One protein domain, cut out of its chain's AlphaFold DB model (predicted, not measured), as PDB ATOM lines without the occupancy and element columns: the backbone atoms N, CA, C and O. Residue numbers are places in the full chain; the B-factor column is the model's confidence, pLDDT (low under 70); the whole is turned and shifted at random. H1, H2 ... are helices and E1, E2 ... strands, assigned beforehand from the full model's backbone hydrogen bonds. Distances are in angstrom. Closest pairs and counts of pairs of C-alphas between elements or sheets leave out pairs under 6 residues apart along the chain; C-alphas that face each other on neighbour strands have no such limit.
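Overview. This is residues 109 to 168 and 206 to 302 of the 302 residues of an uncharacterized protein of Clostridium porci (UniProt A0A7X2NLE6). A small two-stranded ribbon, E1 and E2, has H8 and H9 running off the two ends of E2; H3 lies side by side with H9, H4 packs on H8, and H5 and H6 lie near E1. H1 and H2 lie off at one end of this body, while residues 253 to 259 stick out elsewhere. The printed part has 157 residues, of which just under half are in named elements, in the order H1 H2 H3 H4 H5 H6 E1 H7 H8 E2 H9; the sheet, E1 - E2, is antiparallel. The class is mostly helix, and the whole is compact, with a radius of gyration of the C-alphas of 17.2 A and spans of 49 by 39 by 28 A.

Along the chain. E1 is residues 239 to 241 and E2 residues 278 to 280. H9, residues 282 to 298, is the longest helix at 24.3 A and ends at C-alpha 298 (49.383, 40.598, 79.993). H8, residues 269 to 277, measures 12.7 A. H3, residues 146 to 156, and H1, residues 118 to 128, each measure 15.5 A; H1 begins at C-alpha 118 (42.158, 59.929, 76.287). The shorter helices are H2, residues 131 to 135, H4, residues 159 to 163, H5, residues 211 to 215, H6, residues 223 to 227, and H7, residues 251 to 254.

Arrangement. E1 and E2 are antiparallel at 161 degrees, with N 240 and O 279 within hydrogen-bond range at 2.8 A. The closest C-alphas of H5 and E1, those of Leu 211 and Val 241, are 5.4 A apart; those of H6 and E1, Leu 226 and Tyr 240, are 7.1 A apart. H9 and H3 touch, closest at the C-alphas of Pro 148 and Leu 292, 4.8 A, and run opposite ways at a shallow tilt of 34.9 degrees, only just short of steep. H3 and H4 only just touch, only at the corner, with 3 pairs of C-alphas within 8 A; the closest are those of Gln 154 and Glu 160, 5.2 A. H4 and H8 touch, with the C-alphas of Glu 159 and Lys 271 closest at 5.0 A. H1 is close to H3 but not clearly touching: the closest C-alphas, those of His 121 and Thr 146, are 6.5 A apart. H1 and H2 are close but not clearly touching, at 5.6 A between the C-alphas of Val 127 and Ala 133. H7 touches no helix. Every O i to N i+4 pair is within hydrogen-bond range in H1, H3, H4, H6 and H9; H8 has 4 of 5, H2 and H5 each 0 of 1 but 2 of 2 O i to N i+3 pairs, and H7 is too short for an O i to N i+4 pair.

Size, cuts and confidence. The two C-alphas farthest apart, those of Asp 255 and Val 302, the chain's last residue, are 51.6 A apart. Residues 169 to 205 are not printed, and C-alphas 168 and 206 are 8.2 A apart across the cut. The links H6 to E1 and H7 to H8 are long. The pLDDT is under 70 at residues 137 to 142 and 229 to 237.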
ATOM      1  N   THR A 109      30.328  60.486  83.648       91.81
ATOM      2  CA  THR A 109      31.704  60.206  83.201       91.81
ATOM      3  C   THR A 109      32.623  59.758  84.354       91.81
ATOM      4  O   THR A 109      33.112  60.581  85.125       91.81
ATOM      5  N   PRO A 110      32.914  58.446  84.474       91.81
ATOM      6  CA  PRO A 110      33.815  57.900  85.498       91.81
ATOM      7  C   PRO A 110      35.289  57.900  85.052       91.81
ATOM      8  O   PRO A 110      36.062  57.028  85.445       91.81
ATOM      9  N   CYS A 111      35.671  58.803  84.148       94.50
ATOM     10  CA  CYS A 111      37.018  58.840  83.587       94.50
ATOM     11  C   CYS A 111      37.989  59.555  84.529       94.50
ATOM     12  O   CYS A 111      37.612  60.525  85.182       94.50
ATOM     13  N   LEU A 112      39.266  59.169  84.502       96.06
ATOM     14  CA  LEU A 112      40.328  59.971  85.113       96.06
ATOM     15  C   LEU A 112      40.322  61.399  84.540       96.06
ATOM     16  O   LEU A 112      40.272  61.589  83.319       96.06
ATOM     17  N   TYR A 113      40.406  62.390  85.425       95.31
ATOM     18  CA  TYR A 113      40.523  63.798  85.045       95.31
ATOM     19  C   TYR A 113      41.857  64.043  84.335       95.31
ATOM     20  O   TYR A 113      42.909  63.655  84.848       95.31
ATOM     21  N   LYS A 114      41.823  64.686  83.158       93.88
ATOM     22  CA  LYS A 114      43.018  64.977  82.337       93.88
ATOM     23  C   LYS A 114      43.861  63.722  82.035       93.88
ATOM     24  O   LYS A 114      45.088  63.739  82.108       93.88
ATOM     25  N   CYS A 115      43.191  62.614  81.707       94.62
ATOM     26  CA  CYS A 115      43.829  61.328  81.413       94.62
ATOM     27  C   CYS A 115      44.752  61.384  80.181       94.62
ATOM     28  O   CYS A 115      44.318  61.780  79.099       94.62
ATOM     29  N   SER A 116      45.984  60.878  80.316       94.38
ATOM     30  CA  SER A 116      46.951  60.775  79.209       94.38
ATOM     31  C   SER A 116      46.473  59.887  78.058       94.38
ATOM     32  O   SER A 116      46.848  60.109  76.911       94.38
ATOM     33  N   ASP A 117      45.631  58.896  78.350       95.00
ATOM     34  CA  ASP A 117      45.230  57.888  77.366       95.00
ATOM     35  C   ASP A 117      43.981  58.297  76.593       95.00
ATOM     36  O   ASP A 117      43.491  57.521  75.780       95.00
ATOM     37  N   LEU A 118      43.442  59.496  76.830       94.50
ATOM     38  CA  LEU A 118      42.158  59.929  76.287       94.50
ATOM     39  C   LEU A 118      42.062  59.744  74.766       94.50
ATOM     40  O   LEU A 118      41.147  59.080  74.279       94.50
ATOM     41  N   TYR A 119      43.021  60.280  74.011       94.56
ATOM     42  CA  TYR A 119      43.010  60.167  72.550       94.56
ATOM     43  C   TYR A 119      43.218  58.729  72.072       94.56
ATOM     44  O   TYR A 119      42.539  58.288  71.145       94.56
ATOM     45  N   TYR A 120      44.115  57.982  72.722       93.62
ATOM     46  CA  TYR A 120      44.356  56.578  72.397       93.62
ATOM     47  C   TYR A 120      43.102  55.727  72.637       93.62
ATOM     48  O   TYR A 120      42.681  54.994  71.745       93.62
ATOM     49  N   HIS A 121      42.452  55.891  73.791       93.06
ATOM     50  CA  HIS A 121      41.204  55.225  74.152       93.06
ATOM     51  C   HIS A 121      40.103  55.514  73.128       93.06
ATOM     52  O   HIS A 121      39.491  54.586  72.607       93.06
ATOM     53  N   MET A 122      39.870  56.789  72.792       92.38
ATOM     54  CA  MET A 122      38.830  57.159  71.826       92.38
ATOM     55  C   MET A 122      39.088  56.572  70.437       92.38
ATOM     56  O   MET A 122      38.161  56.071  69.803       92.38
ATOM     57  N   ASN A 123      40.340  56.606  69.975       91.94
ATOM     58  CA  ASN A 123      40.710  56.030  68.686       91.94
ATOM     59  C   ASN A 123      40.563  54.509  68.685       91.94
ATOM     60  O   ASN A 123      40.074  53.950  67.705       91.94
ATOM     61  N   LEU A 124      40.922  53.838  69.781       90.00
ATOM     62  CA  LEU A 124      40.724  52.402  69.921       90.00
ATOM     63  C   LEU A 124      39.233  52.038  69.886       90.00
ATOM     64  O   LEU A 124      38.854  51.124  69.158       90.00
ATOM     65  N   SER A 125      38.376  52.768  70.607       88.94
ATOM     66  CA  SER A 125      36.920  52.580  70.539       88.94
ATOM     67  C   SER A 125      36.385  52.800  69.122       88.94
ATOM     68  O   SER A 125      35.611  51.992  68.623       88.94
ATOM     69  N   ALA A 126      36.845  53.851  68.436       90.00
ATOM     70  CA  ALA A 126      36.482  54.133  67.050       90.00
ATOM     71  C   ALA A 126      36.858  52.988  66.093       90.00
ATOM     72  O   ALA A 126      36.032  52.581  65.282       90.00
ATOM     73  N   VAL A 127      38.082  52.461  66.204       88.94
ATOM     74  CA  VAL A 127      38.584  51.334  65.400       88.94
ATOM     75  C   VAL A 127      37.759  50.069  65.632       88.94
ATOM     76  O   VAL A 127      37.421  49.377  64.678       88.94
ATOM     77  N   ARG A 128      37.390  49.780  66.884       85.38
ATOM     78  CA  ARG A 128      36.599  48.590  67.241       85.38
ATOM     79  C   ARG A 128      35.164  48.619  66.708       85.38
ATOM     80  O   ARG A 128      34.589  47.557  66.492       85.38
ATOM     81  N   ASP A 129      34.625  49.809  66.464       83.50
ATOM     82  CA  ASP A 129      33.245  50.014  66.010       83.50
ATOM     83  C   ASP A 129      33.143  50.304  64.499       83.50
ATOM     84  O   ASP A 129      32.065  50.639  63.995       83.50
ATOM     85  N   ASN A 130      34.252  50.219  63.756       83.56
ATOM     86  CA  ASN A 130      34.293  50.502  62.321       83.56
ATOM     87  C   ASN A 130      34.947  49.354  61.519       83.56
ATOM     88  O   ASN A 130      35.217  48.277  62.046       83.56
ATOM     89  N   ALA A 131      35.171  49.555  60.215       81.62
ATOM     90  CA  ALA A 131      35.729  48.522  59.332       81.62
ATOM     91  C   ALA A 131      37.126  48.016  59.763       81.62
ATOM     92  O   ALA A 131      37.477  46.863  59.491       81.62
ATOM     93  N   LEU A 132      37.889  48.837  60.493       84.12
ATOM     94  CA  LEU A 132      39.195  48.496  61.059       84.12
ATOM     95  C   LEU A 132      39.103  47.504  62.223       84.12
ATOM     96  O   LEU A 132      40.132  46.973  62.637       84.12
ATOM     97  N   ALA A 133      37.905  47.181  62.720       83.94
ATOM     98  CA  ALA A 133      37.721  46.116  63.704       83.94
ATOM     99  C   ALA A 133      38.282  44.777  63.194       83.94
ATOM    100  O   ALA A 133      38.783  43.977  63.977       83.94
ATOM    101  N   SER A 134      38.269  44.566  61.872       81.62
ATOM    102  CA  SER A 134      38.880  43.403  61.215       81.62
ATOM    103  C   SER A 134      40.401  43.310  61.399       81.62
ATOM    104  O   SER A 134      40.955  42.215  61.349       81.62
ATOM    105  N   SER A 135      41.084  44.430  61.655       78.62
ATOM    106  CA  SER A 135      42.518  44.459  61.969       78.62
ATOM    107  C   SER A 135      42.821  44.018  63.407       78.62
ATOM    108  O   SER A 135      43.984  43.824  63.761       78.62
ATOM    109  N   PHE A 136      41.798  43.846  64.247       72.94
ATOM    110  CA  PHE A 136      41.946  43.415  65.628       72.94
ATOM    111  C   PHE A 136      42.023  41.881  65.715       72.94
ATOM    112  O   PHE A 136      41.014  41.190  65.840       72.94
ATOM    113  N   VAL A 137      43.235  41.327  65.649       69.94
ATOM    114  CA  VAL A 137      43.472  39.877  65.753       69.94
ATOM    115  C   VAL A 137      43.771  39.499  67.210       69.94
ATOM    116  O   VAL A 137      44.927  39.362  67.599       69.94
ATOM    117  N   ARG A 138      42.733  39.329  68.041       66.56
ATOM    118  CA  ARG A 138      42.863  38.781  69.408       66.56
ATOM    119  C   ARG A 138      41.773  37.741  69.674       66.56
ATOM    120  O   ARG A 138      40.622  37.937  69.298       66.56
ATOM    121  N   LYS A 139      42.140  36.623  70.310       58.91
ATOM    122  CA  LYS A 139      41.203  35.575  70.753       58.91
ATOM    123  C   LYS A 139      40.785  35.829  72.210       58.91
ATOM    124  O   LYS A 139      41.641  36.181  73.016       58.91
ATOM    125  N   GLY A 140      39.514  35.582  72.543       64.38
ATOM    126  CA  GLY A 140      38.989  35.626  73.919       64.38
ATOM    127  C   GLY A 140      38.516  37.005  74.399       64.38
ATOM    128  O   GLY A 140      38.463  37.961  73.625       64.38
ATOM    129  N   GLU A 141      38.149  37.090  75.682       62.41
ATOM    130  CA  GLU A 141      37.803  38.358  76.336       62.41
ATOM    131  C   GLU A 141      39.012  39.308  76.333       62.41
ATOM    132  O   GLU A 141      40.141  38.918  76.635       62.41
ATOM    133  N   PHE A 142      38.784  40.568  75.955       68.19
ATOM    134  CA  PHE A 142      39.827  41.584  75.834       68.19
ATOM    135  C   PHE A 142      39.461  42.831  76.630       68.19
ATOM    136  O   PHE A 142      38.514  43.544  76.289       68.19
ATOM    137  N   LEU A 143      40.277  43.137  77.635       77.19
ATOM    138  CA  LEU A 143      40.326  44.454  78.254       77.19
ATOM    139  C   LEU A 143      41.476  45.242  77.629       77.19
ATOM    140  O   LEU A 143      42.635  44.835  77.705       77.19
ATOM    141  N   SER A 144      41.146  46.374  76.999       85.12
ATOM    142  CA  SER A 144      42.159  47.287  76.463       85.12
ATOM    143  C   SER A 144      43.080  47.770  77.567       85.12
ATOM    144  O   SER A 144      42.564  48.056  78.637       85.12
ATOM    145  N   TYR A 145      44.374  47.959  77.291       87.25
ATOM    146  CA  TYR A 145      45.365  48.498  78.238       87.25
ATOM    147  C   TYR A 145      44.854  49.686  79.083       87.25
ATOM    148  O   TYR A 145      45.112  49.769  80.282       87.25
ATOM    149  N   THR A 146      44.067  50.583  78.480       91.38
ATOM    150  CA  THR A 146      43.537  51.767  79.177       91.38
ATOM    151  C   THR A 146      42.596  51.430  80.335       91.38
ATOM    152  O   THR A 146      42.522  52.184  81.300       91.38
ATOM    153  N   THR A 147      41.878  50.305  80.258       90.06
ATOM    154  CA  THR A 147      40.893  49.879  81.258       90.06
ATOM    155  C   THR A 147      41.545  49.460  82.581       90.06
ATOM    156  O   THR A 147      41.254  50.126  83.578       90.06
ATOM    157  N   PRO A 148      42.446  48.449  82.629       91.06
ATOM    158  CA  PRO A 148      43.097  48.053  83.867       91.06
ATOM    159  C   PRO A 148      43.934  49.185  84.455       91.06
ATOM    160  O   PRO A 148      43.810  49.450  85.642       91.06
ATOM    161  N   ARG A 149      44.673  49.944  83.632       93.94
ATOM    162  CA  ARG A 149      45.451  51.099  84.100       93.94
ATOM    163  C   ARG A 149      44.572  52.153  84.788       93.94
ATOM    164  O   ARG A 149      44.902  52.635  85.871       93.94
ATOM    165  N   CYS A 150      43.452  52.529  84.163       94.06
ATOM    166  CA  CYS A 150      42.534  53.539  84.695       94.06
ATOM    167  C   CYS A 150      41.909  53.093  86.019       94.06
ATOM    168  O   CYS A 150      41.927  53.844  86.993       94.06
ATOM    169  N   GLN A 151      41.362  51.879  86.051       93.00
ATOM    170  CA  GLN A 151      40.684  51.348  87.231       93.00
ATOM    171  C   GLN A 151      41.667  51.067  88.369       93.00
ATOM    172  O   GLN A 151      41.349  51.353  89.519       93.00
ATOM    173  N   ARG A 152      42.881  50.591  88.060       93.69
ATOM    174  CA  ARG A 152      43.935  50.353  89.051       93.69
ATOM    175  C   ARG A 152      44.288  51.650  89.761       93.69
ATOM    176  O   ARG A 152      44.224  51.709  90.982       93.69
ATOM    177  N   ARG A 153      44.542  52.715  88.992       95.31
ATOM    178  CA  ARG A 153      44.815  54.039  89.557       95.31
ATOM    179  C   ARG A 153      43.664  54.543  90.431       95.31
ATOM    180  O   ARG A 153      43.921  55.109  91.482       95.31
ATOM    181  N   GLN A 154      42.408  54.330  90.032       95.06
ATOM    182  CA  GLN A 154      41.259  54.735  90.852       95.06
ATOM    183  C   GLN A 154      41.184  54.004  92.200       95.06
ATOM    184  O   GLN A 154      40.784  54.601  93.195       95.06
ATOM    185  N   LEU A 155      41.565  52.727  92.234       93.25
ATOM    186  CA  LEU A 155      41.539  51.917  93.453       93.25
ATOM    187  C   LEU A 155      42.742  52.188  94.362       93.25
ATOM    188  O   LEU A 155      42.589  52.202  95.579       93.25
ATOM    189  N   GLU A 156      43.917  52.436  93.782       94.38
ATOM    190  CA  GLU A 156      45.121  52.839  94.518       94.38
ATOM    191  C   GLU A 156      44.998  54.266  95.084       94.38
ATOM    192  O   GLU A 156      45.468  54.542  96.186       94.38
ATOM    193  N   GLU A 157      44.330  55.162  94.352       95.44
ATOM    194  CA  GLU A 157      44.136  56.574  94.690       95.44
ATOM    195  C   GLU A 157      42.639  56.915  94.702       95.44
ATOM    196  O   GLU A 157      42.088  57.460  93.742       95.44
ATOM    197  N   VAL A 158      41.950  56.618  95.806       95.25
ATOM    198  CA  VAL A 158      40.484  56.770  95.922       95.25
ATOM    199  C   VAL A 158      39.958  58.175  95.617       95.25
ATOM    200  O   VAL A 158      38.804  58.342  95.217       95.25
ATOM    201  N   GLU A 159      40.781  59.216  95.760       96.94
ATOM    202  CA  GLU A 159      40.409  60.565  95.348       96.94
ATOM    203  C   GLU A 159      40.180  60.715  93.838       96.94
ATOM    204  O   GLU A 159      39.513  61.664  93.431       96.94
ATOM    205  N   GLU A 160      40.665  59.801  92.996       97.25
ATOM    206  CA  GLU A 160      40.401  59.789  91.553       97.25
ATOM    207  C   GLU A 160      38.910  59.599  91.230       97.25
ATOM    208  O   GLU A 160      38.404  60.186  90.265       97.25
ATOM    209  N   TYR A 161      38.157  58.885  92.077       97.38
ATOM    210  CA  TYR A 161      36.694  58.810  91.964       97.38
ATOM    211  C   TYR A 161      36.039  60.181  92.134       97.38
ATOM    212  O   TYR A 161      35.061  60.503  91.458       97.38
ATOM    213  N   ILE A 162      36.608  61.024  92.998       98.06
ATOM    214  CA  ILE A 162      36.138  62.391  93.206       98.06
ATOM    215  C   ILE A 162      36.677  63.325  92.125       98.06
ATOM    216  O   ILE A 162      35.952  64.214  91.697       98.06
ATOM    217  N   LYS A 163      37.907  63.141  91.630       97.00
ATOM    218  CA  LYS A 163      38.480  63.950  90.534       97.00
ATOM    219  C   LYS A 163      37.736  63.754  89.210       97.00
ATOM    220  O   LYS A 163      37.662  64.710  88.442       97.00
ATOM    221  N   SER A 164      37.179  62.563  88.975       96.75
ATOM    222  CA  SER A 164      36.432  62.217  87.758       96.75
ATOM    223  C   SER A 164      35.406  63.302  87.395       96.75
ATOM    224  O   SER A 164      34.696  63.772  88.285       96.75
ATOM    225  N   PRO A 165      35.302  63.737  86.127       96.31
ATOM    226  CA  PRO A 165      34.563  64.945  85.768       96.31
ATOM    227  C   PRO A 165      33.042  64.729  85.676       96.31
ATOM    228  O   PRO A 165      32.387  65.280  84.798       96.31
ATOM    229  N   TRP A 166      32.454  63.918  86.550       98.06
ATOM    230  CA  TRP A 166      31.008  63.719  86.610       98.06
ATOM    231  C   TRP A 166      30.261  64.983  87.062       98.06
ATOM    232  O   TRP A 166      30.846  65.898  87.648       98.06
ATOM    233  N   ILE A 167      28.951  65.000  86.814       98.56
ATOM    234  CA  ILE A 167      27.994  66.001  87.311       98.56
ATOM    235  C   ILE A 167      26.899  65.241  88.062       98.56
ATOM    236  O   ILE A 167      26.307  64.346  87.471       98.56
ATOM    237  N   ARG A 168      26.626  65.548  89.339       98.19
ATOM    238  CA  ARG A 168      25.535  64.881  90.080       98.19
ATOM    239  C   ARG A 168      24.168  65.400  89.627       98.19
ATOM    240  O   ARG A 168      24.087  66.549  89.188       98.19
ATOM    241  N   ASN A 206      17.930  64.613  92.126       98.25
ATOM    242  CA  ASN A 206      18.153  63.974  93.417       98.25
ATOM    243  C   ASN A 206      18.479  62.487  93.254       98.25
ATOM    244  O   ASN A 206      17.762  61.759  92.569       98.25
ATOM    245  N   TYR A 207      19.506  62.011  93.954       98.31
ATOM    246  CA  TYR A 207      19.814  60.591  94.062       98.31
ATOM    247  C   TYR A 207      20.350  60.231  95.449       98.31
ATOM    248  O   TYR A 207      21.257  60.874  95.976       98.31
ATOM    249  N   GLU A 208      19.795  59.184  96.050       98.12
ATOM    250  CA  GLU A 208      20.264  58.621  97.314       98.12
ATOM    251  C   GLU A 208      20.848  57.235  97.046       98.12
ATOM    252  O   GLU A 208      20.140  56.321  96.625       98.12
ATOM    253  N   GLY A 209      22.160  57.097  97.226       97.12
ATOM    254  CA  GLY A 209      22.886  55.886  96.870       97.12
ATOM    255  C   GLY A 209      24.331  56.169  96.478       97.12
ATOM    256  O   GLY A 209      24.883  57.235  96.764       97.12
ATOM    257  N   ASN A 210      24.932  55.195  95.804       97.38
ATOM    258  CA  ASN A 210      26.289  55.290  95.291       97.38
ATOM    259  C   ASN A 210      26.345  56.136  94.014       97.38
ATOM    260  O   ASN A 210      25.834  55.723  92.973       97.38
ATOM    261  N   LEU A 211      27.035  57.273  94.037       98.00
ATOM    262  CA  LEU A 211      27.226  58.090  92.835       98.00
ATOM    263  C   LEU A 211      27.844  57.291  91.674       98.00
ATOM    264  O   LEU A 211      27.488  57.507  90.515       98.00
ATOM    265  N   LEU A 212      28.736  56.336  91.960       95.94
ATOM    266  CA  LEU A 212      29.387  55.537  90.921       95.94
ATOM    267  C   LEU A 212      28.411  54.617  90.179       95.94
ATOM    268  O   LEU A 212      28.624  54.362  88.993       95.94
ATOM    269  N   TYR A 213      27.301  54.214  90.809       95.19
ATOM    270  CA  TYR A 213      26.227  53.487  90.128       95.19
ATOM    271  C   TYR A 213      25.630  54.317  88.990       95.19
ATOM    272  O   TYR A 213      25.415  53.793  87.903       95.19
ATOM    273  N   LEU A 214      25.451  55.633  89.164       96.81
ATOM    274  CA  LEU A 214      24.974  56.509  88.084       96.81
ATOM    275  C   LEU A 214      25.966  56.626  86.916       96.81
ATOM    276  O   LEU A 214      25.583  57.035  85.822       96.81
ATOM    277  N   MET A 215      27.238  56.291  87.138       94.75
ATOM    278  CA  MET A 215      28.263  56.293  86.096       94.75
ATOM    279  C   MET A 215      28.282  54.961  85.348       94.75
ATOM    280  O   MET A 215      28.288  54.932  84.113       94.75
ATOM    281  N   GLN A 216      28.310  53.863  86.107       91.38
ATOM    282  CA  GLN A 216      28.364  52.504  85.593       91.38
ATOM    283  C   GLN A 216      27.545  51.553  86.457       91.38
ATOM    284  O   GLN A 216      27.609  51.553  87.682       91.38
ATOM    285  N   TRP A 217      26.819  50.678  85.781       88.75
ATOM    286  CA  TRP A 217      25.847  49.766  86.367       88.75
ATOM    287  C   TRP A 217      26.446  48.629  87.206       88.75
ATOM    288  O   TRP A 217      25.715  47.973  87.936       88.75
ATOM    289  N   PHE A 218      27.758  48.403  87.108       86.88
ATOM    290  CA  PHE A 218      28.497  47.374  87.851       86.88
ATOM    291  C   PHE A 218      29.042  47.849  89.211       86.88
ATOM    292  O   PHE A 218      29.813  47.139  89.858       86.88
ATOM    293  N   TYR A 219      28.713  49.073  89.635       90.62
ATOM    294  CA  TYR A 219      28.943  49.520  91.010       90.62
ATOM    295  C   TYR A 219      27.730  49.177  91.887       90.62
ATOM    296  O   TYR A 219      26.609  49.198  91.382       90.62
ATOM    297  N   PRO A 220      27.913  48.922  93.197       90.69
ATOM    298  CA  PRO A 220      26.795  48.731  94.124       90.69
ATOM    299  C   PRO A 220      25.888  49.958  94.120       90.69
ATOM    300  O   PRO A 220      26.391  51.069  94.261       90.69
ATOM    301  N   LYS A 221      24.573  49.787  93.968       92.12
ATOM    302  CA  LYS A 221      23.591  50.882  93.999       92.12
ATOM    303  C   LYS A 221      23.485  51.488  95.395       92.12
ATOM    304  O   LYS A 221      23.415  52.708  95.551       92.12
ATOM    305  N   ASP A 222      23.487  50.633  96.409       93.25
ATOM    306  CA  ASP A 222      23.313  50.997  97.810       93.25
ATOM    307  C   ASP A 222      24.310  50.263  98.728       93.25
ATOM    308  O   ASP A 222      25.197  49.526  98.289       93.25
ATOM    309  N   ARG A 223      24.201  50.523 100.033       91.69
ATOM    310  CA  ARG A 223      25.088  49.949 101.054       91.69
ATOM    311  C   ARG A 223      24.798  48.482 101.333       91.69
ATOM    312  O   ARG A 223      25.671  47.796 101.855       91.69
ATOM    313  N   GLU A 224      23.595  48.015 101.024       90.12
ATOM    314  CA  GLU A 224      23.251  46.607 101.176       90.12
ATOM    315  C   GLU A 224      23.913  45.807 100.057       90.12
ATOM    316  O   GLU A 224      24.560  44.805 100.334       90.12
ATOM    317  N   GLU A 225      23.879  46.303  98.819       88.50
ATOM    318  CA  GLU A 225      24.630  45.731  97.700       88.50
ATOM    319  C   GLU A 225      26.145  45.777  97.905       88.50
ATOM    320  O   GLU A 225      26.821  44.814  97.562       88.50
ATOM    321  N   LEU A 226      26.683  46.833  98.530       87.88
ATOM    322  CA  LEU A 226      28.110  46.906  98.876       87.88
ATOM    323  C   LEU A 226      28.553  45.771  99.818       87.88
ATOM    324  O   LEU A 226      29.688  45.309  99.721       87.88
ATOM    325  N   LYS A 227      27.678  45.348 100.740       84.19
ATOM    326  CA  LYS A 227      27.957  44.294 101.729       84.19
ATOM    327  C   LYS A 227      27.711  42.885 101.198       84.19
ATOM    328  O   LYS A 227      28.131  41.931 101.851       84.19
ATOM    329  N   ARG A 228      26.975  42.734 100.091       77.00
ATOM    330  CA  ARG A 228      26.661  41.411  99.540       77.00
ATOM    331  C   ARG A 228      27.952  40.694  99.162       77.00
ATOM    332  O   ARG A 228      28.873  41.287  98.602       77.00
ATOM    333  N   GLU A 229      27.986  39.400  99.463       61.56
ATOM    334  CA  GLU A 229      29.006  38.508  98.927       61.56
ATOM    335  C   GLU A 229      28.952  38.532  97.395       61.56
ATOM    336  O   GLU A 229      27.912  38.818  96.789       61.56
ATOM    337  N   LYS A 230      30.101  38.267  96.771       61.78
ATOM    338  CA  LYS A 230      30.262  38.331  95.320       61.78
ATOM    339  C   LYS A 230      29.155  37.557  94.612       61.78
ATOM    340  O   LYS A 230      28.855  36.419  94.959       61.78
ATOM    341  N   ASN A 231      28.620  38.153  93.555       55.50
ATOM    342  CA  ASN A 231      28.023  37.377  92.484       55.50
ATOM    343  C   ASN A 231      28.920  37.512  91.250       55.50
ATOM    344  O   ASN A 231      29.544  38.555  91.037       55.50
ATOM    345  N   ASP A 232      29.006  36.440  90.465       52.44
ATOM    346  CA  ASP A 232      29.831  36.382  89.252       52.44
ATOM    347  C   ASP A 232      29.425  37.431  88.212       52.44
ATOM    348  O   ASP A 232      30.198  37.772  87.316       52.44
ATOM    349  N   GLU A 233      28.211  37.961  88.347       51.25
ATOM    350  CA  GLU A 233      27.631  38.854  87.374       51.25
ATOM    351  C   GLU A 233      28.066  40.317  87.564       51.25
ATOM    352  O   GLU A 233      28.599  40.851  86.599       51.25
ATOM    353  N   PHE A 234      27.937  41.003  88.716       52.47
ATOM    354  CA  PHE A 234      27.984  42.485  88.666       52.47
ATOM    355  C   PHE A 234      28.504  43.310  89.861       52.47
ATOM    356  O   PHE A 234      28.302  44.521  89.852       52.47
ATOM    357  N   TRP A 235      29.275  42.773  90.816       53.25
ATOM    358  CA  TRP A 235      29.741  43.569  91.986       53.25
ATOM    359  C   TRP A 235      31.220  43.988  92.004       53.25
ATOM    360  O   TRP A 235      31.822  44.177  93.060       53.25
ATOM    361  N   ARG A 236      31.827  44.174  90.831       57.16
ATOM    362  CA  ARG A 236      33.287  44.088  90.636       57.16
ATOM    363  C   ARG A 236      34.178  45.134  91.314       57.16
ATOM    364  O   ARG A 236      35.387  44.976  91.225       57.16
ATOM    365  N   LEU A 237      33.663  46.181  91.957       68.75
ATOM    366  CA  LEU A 237      34.539  47.271  92.414       68.75
ATOM    367  C   LEU A 237      34.559  47.526  93.911       68.75
ATOM    368  O   LEU A 237      35.483  48.187  94.361       68.75
ATOM    369  N   GLY A 238      33.597  47.023  94.688       85.56
ATOM    370  CA  GLY A 238      33.594  47.242  96.141       85.56
ATOM    371  C   GLY A 238      33.720  48.715  96.557       85.56
ATOM    372  O   GLY A 238      34.131  48.981  97.677       85.56
ATOM    373  N   VAL A 239      33.408  49.676  95.676       93.06
ATOM    374  CA  VAL A 239      33.557  51.113  95.933       93.06
ATOM    375  C   VAL A 239      32.188  51.760  96.005       93.06
ATOM    376  O   VAL A 239      31.360  51.617  95.100       93.06
ATOM    377  N   TYR A 240      31.983  52.527  97.067       96.00
ATOM    378  CA  TYR A 240      30.789  53.308  97.311       96.00
ATOM    379  C   TYR A 240      31.153  54.775  97.523       96.00
ATOM    380  O   TYR A 240      31.959  55.098  98.389       96.00
ATOM    381  N   VAL A 241      30.553  55.665  96.738       98.00
ATOM    382  CA  VAL A 241      30.653  57.118  96.903       98.00
ATOM    383  C   VAL A 241      29.292  57.623  97.354       98.00
ATOM    384  O   VAL A 241      28.352  57.658  96.561       98.00
ATOM    385  N   ASP A 242      29.186  58.013  98.620       98.44
ATOM    386  CA  ASP A 242      27.944  58.523  99.199       98.44
ATOM    387  C   ASP A 242      27.531  59.838  98.520       98.44
ATOM    388  O   ASP A 242      28.125  60.895  98.757       98.44
ATOM    389  N   ASN A 243      26.516  59.762  97.650       98.50
ATOM    390  CA  ASN A 243      26.096  60.898  96.835       98.50
ATOM    391  C   ASN A 243      25.599  62.074  97.686       98.50
ATOM    392  O   ASN A 243      25.848  63.227  97.341       98.50
ATOM    393  N   LYS A 244      24.927  61.792  98.809       98.06
ATOM    394  CA  LYS A 244      24.345  62.817  99.686       98.06
ATOM    395  C   LYS A 244      25.395  63.539 100.500       98.06
ATOM    396  O   LYS A 244      25.337  64.755 100.659       98.06
ATOM    397  N   LYS A 245      26.429  62.825 100.936       98.44
ATOM    398  CA  LYS A 245      27.552  63.461 101.626       98.44
ATOM    399  C   LYS A 245      28.386  64.379 100.730       98.44
ATOM    400  O   LYS A 245      29.262  65.036 101.272       98.44
ATOM    401  N   LEU A 246      28.151  64.446  99.413       98.31
ATOM    402  CA  LEU A 246      28.824  65.378  98.493       98.31
ATOM    403  C   LEU A 246      28.172  66.770  98.420       98.31
ATOM    404  O   LEU A 246      28.643  67.622  97.665       98.31
ATOM    405  N   ASP A 247      27.115  67.042  99.185       97.75
ATOM    406  CA  ASP A 247      26.460  68.350  99.160       97.75
ATOM    407  C   ASP A 247      27.417  69.488  99.537       97.75
ATOM    408  O   ASP A 247      28.106  69.466 100.556       97.75
ATOM    409  N   GLY A 248      27.493  70.492  98.657       97.31
ATOM    410  CA  GLY A 248      28.459  71.587  98.743       97.31
ATOM    411  C   GLY A 248      29.778  71.349  97.994       97.31
ATOM    412  O   GLY A 248      30.570  72.288  97.885       97.31
ATOM    413  N   PHE A 249      30.016  70.162  97.421       98.12
ATOM    414  CA  PHE A 249      31.190  69.881  96.578       98.12
ATOM    415  C   PHE A 249      31.290  70.837  95.380       98.12
ATOM    416  O   PHE A 249      32.354  71.379  95.081       98.12
ATOM    417  N   ILE A 250      30.178  71.103  94.698       98.06
ATOM    418  CA  ILE A 250      30.210  71.917  93.480       98.06
ATOM    419  C   ILE A 250      30.531  73.399  93.747       98.06
ATOM    420  O   ILE A 250      31.123  74.054  92.893       98.06
ATOM    421  N   SER A 251      30.260  73.906  94.960       97.81
ATOM    422  CA  SER A 251      30.390  75.331  95.340       97.81
ATOM    423  C   SER A 251      31.791  75.923  95.136       97.81
ATOM    424  O   SER A 251      31.958  77.130  94.949       97.81
ATOM    425  N   ARG A 252      32.843  75.090  95.166       97.31
ATOM    426  CA  ARG A 252      34.205  75.529  94.818       97.31
ATOM    427  C   ARG A 252      34.286  76.040  93.383       97.31
ATOM    428  O   ARG A 252      34.967  77.031  93.129       97.31
ATOM    429  N   PHE A 253      33.621  75.340  92.479       97.88
ATOM    430  CA  PHE A 253      33.690  75.561  91.046       97.88
ATOM    431  C   PHE A 253      32.583  76.510  90.591       97.88
ATOM    432  O   PHE A 253      32.868  77.463  89.873       97.88
ATOM    433  N   SER A 254      31.351  76.297  91.063       97.94
ATOM    434  CA  SER A 254      30.206  77.129  90.697       97.94
ATOM    435  C   SER A 254      30.269  78.500  91.365       97.94
ATOM    436  O   SER A 254      30.266  79.508  90.677       97.94
ATOM    437  N   ASP A 255      30.382  78.575  92.685       96.88
ATOM    438  CA  ASP A 255      30.124  79.841  93.384       96.88
ATOM    439  C   ASP A 255      31.409  80.648  93.552       96.88
ATOM    440  O   ASP A 255      31.440  81.858  93.346       96.88
ATOM    441  N   ARG A 256      32.500  79.958  93.901       96.62
ATOM    442  CA  ARG A 256      33.809  80.588  94.125       96.62
ATOM    443  C   ARG A 256      34.653  80.723  92.858       96.62
ATOM    444  O   ARG A 256      35.692  81.371  92.929       96.62
ATOM    445  N   ARG A 257      34.238  80.105  91.742       96.50
ATOM    446  CA  ARG A 257      34.954  80.109  90.451       96.50
ATOM    447  C   ARG A 257      36.443  79.751  90.590       96.50
ATOM    448  O   ARG A 257      37.318  80.437  90.076       96.50
ATOM    449  N   ILE A 258      36.753  78.678  91.329       94.75
ATOM    450  CA  ILE A 258      38.135  78.202  91.528       94.75
ATOM    451  C   ILE A 258      38.383  76.957  90.656       94.75
ATOM    452  O   ILE A 258      38.051  75.849  91.094       94.75
ATOM    453  N   PRO A 259      38.980  77.096  89.454       89.38
ATOM    454  CA  PRO A 259      39.206  75.980  88.538       89.38
ATOM    455  C   PRO A 259      40.404  75.097  88.937       89.38
ATOM    456  O   PRO A 259      41.249  75.460  89.759       89.38
ATOM    457  N   CYS A 260      40.504  73.921  88.311       92.00
ATOM    458  CA  CYS A 260      41.597  72.959  88.498       92.00
ATOM    459  C   CYS A 260      42.751  73.191  87.497       92.00
ATOM    460  O   CYS A 260      42.926  72.398  86.569       92.00
ATOM    461  N   THR A 261      43.536  74.261  87.674       86.19
ATOM    462  CA  THR A 261      44.582  74.690  86.710       86.19
ATOM    463  C   THR A 261      46.027  74.406  87.134       86.19
ATOM    464  O   THR A 261      46.902  74.333  86.278       86.19
ATOM    465  N   SER A 262      46.306  74.232  88.428       84.00
ATOM    466  CA  SER A 262      47.681  74.117  88.961       84.00
ATOM    467  C   SER A 262      48.155  72.682  89.228       84.00
ATOM    468  O   SER A 262      49.173  72.494  89.891       84.00
ATOM    469  N   GLY A 263      47.416  71.678  88.751       83.50
ATOM    470  CA  GLY A 263      47.624  70.280  89.141       83.50
ATOM    471  C   GLY A 263      47.099  69.965  90.549       83.50
ATOM    472  O   GLY A 263      46.651  70.849  91.282       83.50
ATOM    473  N   CYS A 264      47.116  68.681  90.912       87.94
ATOM    474  CA  CYS A 264      46.562  68.200  92.183       87.94
ATOM    475  C   CYS A 264      47.591  68.160  93.326       87.94
ATOM    476  O   CYS A 264      47.191  68.108  94.482       87.94
ATOM    477  N   ASP A 265      48.893  68.260  93.043       86.56
ATOM    478  CA  ASP A 265      49.960  68.087  94.048       86.56
ATOM    479  C   ASP A 265      49.921  69.129  95.178       86.56
ATOM    480  O   ASP A 265      50.393  68.887  96.285       86.56
ATOM    481  N   LYS A 266      49.349  70.306  94.898       86.62
ATOM    482  CA  LYS A 266      49.204  71.424  95.846       86.62
ATOM    483  C   LYS A 266      47.745  71.690  96.237       86.62
ATOM    484  O   LYS A 266      47.447  72.739  96.800       86.62
ATOM    485  N   CYS A 267      46.826  70.787  95.892       92.38
ATOM    486  CA  CYS A 267      45.393  70.935  96.132       92.38
ATOM    487  C   CYS A 267      44.822  69.643  96.721       92.38
ATOM    488  O   CYS A 267      44.733  68.620  96.051       92.38
ATOM    489  N   ASP A 268      44.356  69.707  97.960       94.69
ATOM    490  CA  ASP A 268      43.793  68.565  98.680       94.69
ATOM    491  C   ASP A 268      42.272  68.435  98.529       94.69
ATOM    492  O   ASP A 268      41.691  67.495  99.055       94.69
ATOM    493  N   TYR A 269      41.608  69.314  97.770       96.75
ATOM    494  CA  TYR A 269      40.145  69.413  97.749       96.75
ATOM    495  C   TYR A 269      39.431  68.072  97.515       96.75
ATOM    496  O   TYR A 269      38.600  67.662  98.325       96.75
ATOM    497  N   CYS A 270      39.775  67.363  96.434       97.00
ATOM    498  CA  CYS A 270      39.161  66.068  96.120       97.00
ATOM    499  C   CYS A 270      39.543  64.990  97.142       97.00
ATOM    500  O   CYS A 270      38.712  64.146  97.459       97.00
ATOM    501  N   LYS A 271      40.756  65.051  97.703       96.81
ATOM    502  CA  LYS A 271      41.222  64.142  98.756       96.81
ATOM    503  C   LYS A 271      40.434  64.342 100.052       96.81
ATOM    504  O   LYS A 271      39.973  63.372 100.646       96.81
ATOM    505  N   THR A 272      40.192  65.590 100.454       97.44
ATOM    506  CA  THR A 272      39.370  65.939 101.621       97.44
ATOM    507  C   THR A 272      37.934  65.450 101.482       97.44
ATOM    508  O   THR A 272      37.348  65.004 102.465       97.44
ATOM    509  N   TRP A 273      37.357  65.522 100.281       98.38
ATOM    510  CA  TRP A 273      36.039  64.947 100.016       98.38
ATOM    511  C   TRP A 273      36.070  63.424 100.008       98.38
ATOM    512  O   TRP A 273      35.219  62.816 100.649       98.38
ATOM    513  N   ALA A 274      37.067  62.814  99.365       98.25
ATOM    514  CA  ALA A 274      37.187  61.364  99.281       98.25
ATOM    515  C   ALA A 274      37.199  60.710 100.670       98.25
ATOM    516  O   ALA A 274      36.433  59.782 100.908       98.25
ATOM    517  N   MET A 275      37.948  61.279 101.622       97.69
ATOM    518  CA  MET A 275      37.989  60.816 103.019       97.69
ATOM    519  C   MET A 275      36.626  60.841 103.737       97.69
ATOM    520  O   MET A 275      36.458  60.159 104.743       97.69
ATOM    521  N   LYS A 276      35.659  61.636 103.263       97.75
ATOM    522  CA  LYS A 276      34.326  61.774 103.874       97.75
ATOM    523  C   LYS A 276      33.275  60.868 103.239       97.75
ATOM    524  O   LYS A 276      32.306  60.512 103.909       97.75
ATOM    525  N   VAL A 277      33.415  60.588 101.942       98.25
ATOM    526  CA  VAL A 277      32.321  60.035 101.125       98.25
ATOM    527  C   VAL A 277      32.633  58.678 100.511       98.25
ATOM    528  O   VAL A 277      31.696  57.997 100.105       98.25
ATOM    529  N   VAL A 278      33.911  58.303 100.404       97.62
ATOM    530  CA  VAL A 278      34.317  57.042  99.776       97.62
ATOM    531  C   VAL A 278      34.397  55.948 100.827       97.62
ATOM    532  O   VAL A 278      35.050  56.098 101.857       97.62
ATOM    533  N   GLU A 279      33.766  54.824 100.527       95.69
ATOM    534  CA  GLU A 279      33.812  53.608 101.317       95.69
ATOM    535  C   GLU A 279      34.204  52.438 100.427       95.69
ATOM    536  O   GLU A 279      33.752  52.327  99.286       95.69
ATOM    537  N   LEU A 280      35.068  51.581 100.963       92.69
ATOM    538  CA  LEU A 280      35.611  50.431 100.260       92.69
ATOM    539  C   LEU A 280      35.238  49.144 100.996       92.69
ATOM    540  O   LEU A 280      35.445  49.034 102.206       92.69
ATOM    541  N   GLN A 281      34.761  48.157 100.248       91.00
ATOM    542  CA  GLN A 281      34.772  46.754 100.635       91.00
ATOM    543  C   GLN A 281      36.169  46.228 100.266       91.00
ATOM    544  O   GLN A 281      36.505  46.115  99.084       91.00
ATOM    545  N   LYS A 282      37.015  46.018 101.278       88.69
ATOM    546  CA  LYS A 282      38.457  45.804 101.091       88.69
ATOM    547  C   LYS A 282      38.762  44.523 100.328       88.69
ATOM    548  O   LYS A 282      39.568  44.557  99.407       88.69
ATOM    549  N   GLU A 283      38.094  43.430 100.673       86.31
ATOM    550  CA  GLU A 283      38.344  42.116 100.084       86.31
ATOM    551  C   GLU A 283      38.067  42.111  98.568       86.31
ATOM    552  O   GLU A 283      38.838  41.566  97.780       86.31
ATOM    553  N   ASN A 284      36.997  42.781  98.138       85.25
ATOM    554  CA  ASN A 284      36.608  42.937  96.740       85.25
ATOM    555  C   ASN A 284      37.596  43.835  95.989       85.25
ATOM    556  O   ASN A 284      37.972  43.525  94.857       85.25
ATOM    557  N   VAL A 285      38.015  44.939  96.616       88.44
ATOM    558  CA  VAL A 285      38.982  45.876  96.031       88.44
ATOM    559  C   VAL A 285      40.342  45.211  95.834       88.44
ATOM    560  O   VAL A 285      40.900  45.316  94.746       88.44
ATOM    561  N   GLU A 286      40.868  44.507  96.837       90.00
ATOM    562  CA  GLU A 286      42.182  43.850  96.779       90.00
ATOM    563  C   GLU A 286      42.237  42.751  95.708       90.00
ATOM    564  O   GLU A 286      43.206  42.650  94.945       90.00
ATOM    565  N   GLU A 287      41.176  41.954  95.592       87.62
ATOM    566  CA  GLU A 287      41.091  40.928  94.557       87.62
ATOM    567  C   GLU A 287      41.004  41.529  93.157       87.62
ATOM    568  O   GLU A 287      41.719  41.104  92.244       87.62
ATOM    569  N   TYR A 288      40.151  42.537  92.977       88.75
ATOM    570  CA  TYR A 288      40.018  43.171  91.678       88.75
ATOM    571  C   TYR A 288      41.301  43.903  91.284       88.75
ATOM    572  O   TYR A 288      41.741  43.789  90.143       88.75
ATOM    573  N   LEU A 289      41.965  44.567  92.231       90.69
ATOM    574  CA  LEU A 289      43.273  45.178  92.016       90.69
ATOM    575  C   LEU A 289      44.295  44.150  91.506       90.69
ATOM    576  O   LEU A 289      45.003  44.418  90.535       90.69
ATOM    577  N   SER A 290      44.306  42.946  92.087       91.06
ATOM    578  CA  SER A 290      45.172  41.844  91.650       91.06
ATOM    579  C   SER A 290      44.875  41.401  90.208       91.06
ATOM    580  O   SER A 290      45.798  41.180  89.419       91.06
ATOM    581  N   LEU A 291      43.594  41.326  89.825       89.69
ATOM    582  CA  LEU A 291      43.184  41.038  88.444       89.69
ATOM    583  C   LEU A 291      43.640  42.133  87.470       89.69
ATOM    584  O   LEU A 291      44.092  41.825  86.365       89.69
ATOM    585  N   LEU A 292      43.521  43.405  87.859       90.44
ATOM    586  CA  LEU A 292      43.914  44.533  87.015       90.44
ATOM    587  C   LEU A 292      45.422  44.563  86.779       90.44
ATOM    588  O   LEU A 292      45.827  44.746  85.635       90.44
ATOM    589  N   VAL A 293      46.235  44.334  87.817       91.88
ATOM    590  CA  VAL A 293      47.702  44.251  87.698       91.88
ATOM    591  C   VAL A 293      48.090  43.159  86.705       91.88
ATOM    592  O   VAL A 293      48.784  43.439  85.730       91.88
ATOM    593  N   LYS A 294      47.547  41.947  86.875       90.81
ATOM    594  CA  LYS A 294      47.799  40.831  85.953       90.81
ATOM    595  C   LYS A 294      47.382  41.166  84.517       90.81
ATOM    596  O   LYS A 294      48.116  40.897  83.574       90.81
ATOM    597  N   THR A 295      46.213  41.783  84.342       89.12
ATOM    598  CA  THR A 295      45.703  42.164  83.015       89.12
ATOM    599  C   THR A 295      46.572  43.248  82.368       89.12
ATOM    600  O   THR A 295      46.756  43.253  81.151       89.12
ATOM    601  N   GLU A 296      47.092  44.198  83.148       89.12
ATOM    602  CA  GLU A 296      48.015  45.226  82.659       89.12
ATOM    603  C   GLU A 296      49.337  44.593  82.197       89.12
ATOM    604  O   GLU A 296      49.784  44.888  81.091       89.12
ATOM    605  N   GLU A 297      49.900  43.659  82.969       89.62
ATOM    606  CA  GLU A 297      51.099  42.890  82.595       89.62
ATOM    607  C   GLU A 297      50.888  42.065  81.314       89.62
ATOM    608  O   GLU A 297      51.709  42.122  80.397       89.62
ATOM    609  N   GLU A 298      49.754  41.366  81.193       89.00
ATOM    610  CA  GLU A 298      49.383  40.598  79.993       89.00
ATOM    611  C   GLU A 298      49.263  41.471  78.733       89.00
ATOM    612  O   GLU A 298      49.464  40.993  77.616       89.00
ATOM    613  N   ASN A 299      48.931  42.759  78.876       86.56
ATOM    614  CA  ASN A 299      48.886  43.684  77.740       86.56
ATOM    615  C   ASN A 299      50.285  44.070  77.224       86.56
ATOM    616  O   ASN A 299      50.381  44.559  76.097       86.56
ATOM    617  N   PHE A 300      51.346  43.851  78.007       86.94
ATOM    618  CA  PHE A 300      52.735  44.119  77.615       86.94
ATOM    619  C   PHE A 300      53.575  42.858  77.377       86.94
ATOM    620  O   PHE A 300      54.655  42.960  76.794       86.94
ATOM    621  N   SER A 301      53.113  41.688  77.819       85.38
ATOM    622  CA  SER A 301      53.797  40.415  77.571       85.38
ATOM    623  C   SER A 301      53.842  40.065  76.076       85.38
ATOM    624  O   SER A 301      52.886  40.341  75.349       85.38
ATOM    625  N   VAL A 302      54.946  39.444  75.644       76.12
ATOM    626  CA  VAL A 302      55.194  38.961  74.269       76.12
ATOM    627  C   VAL A 302      55.089  37.445  74.212       76.12
ATOM    628  O   VAL A 302      55.643  36.798  75.131       76.12
TER     629      VAL A 302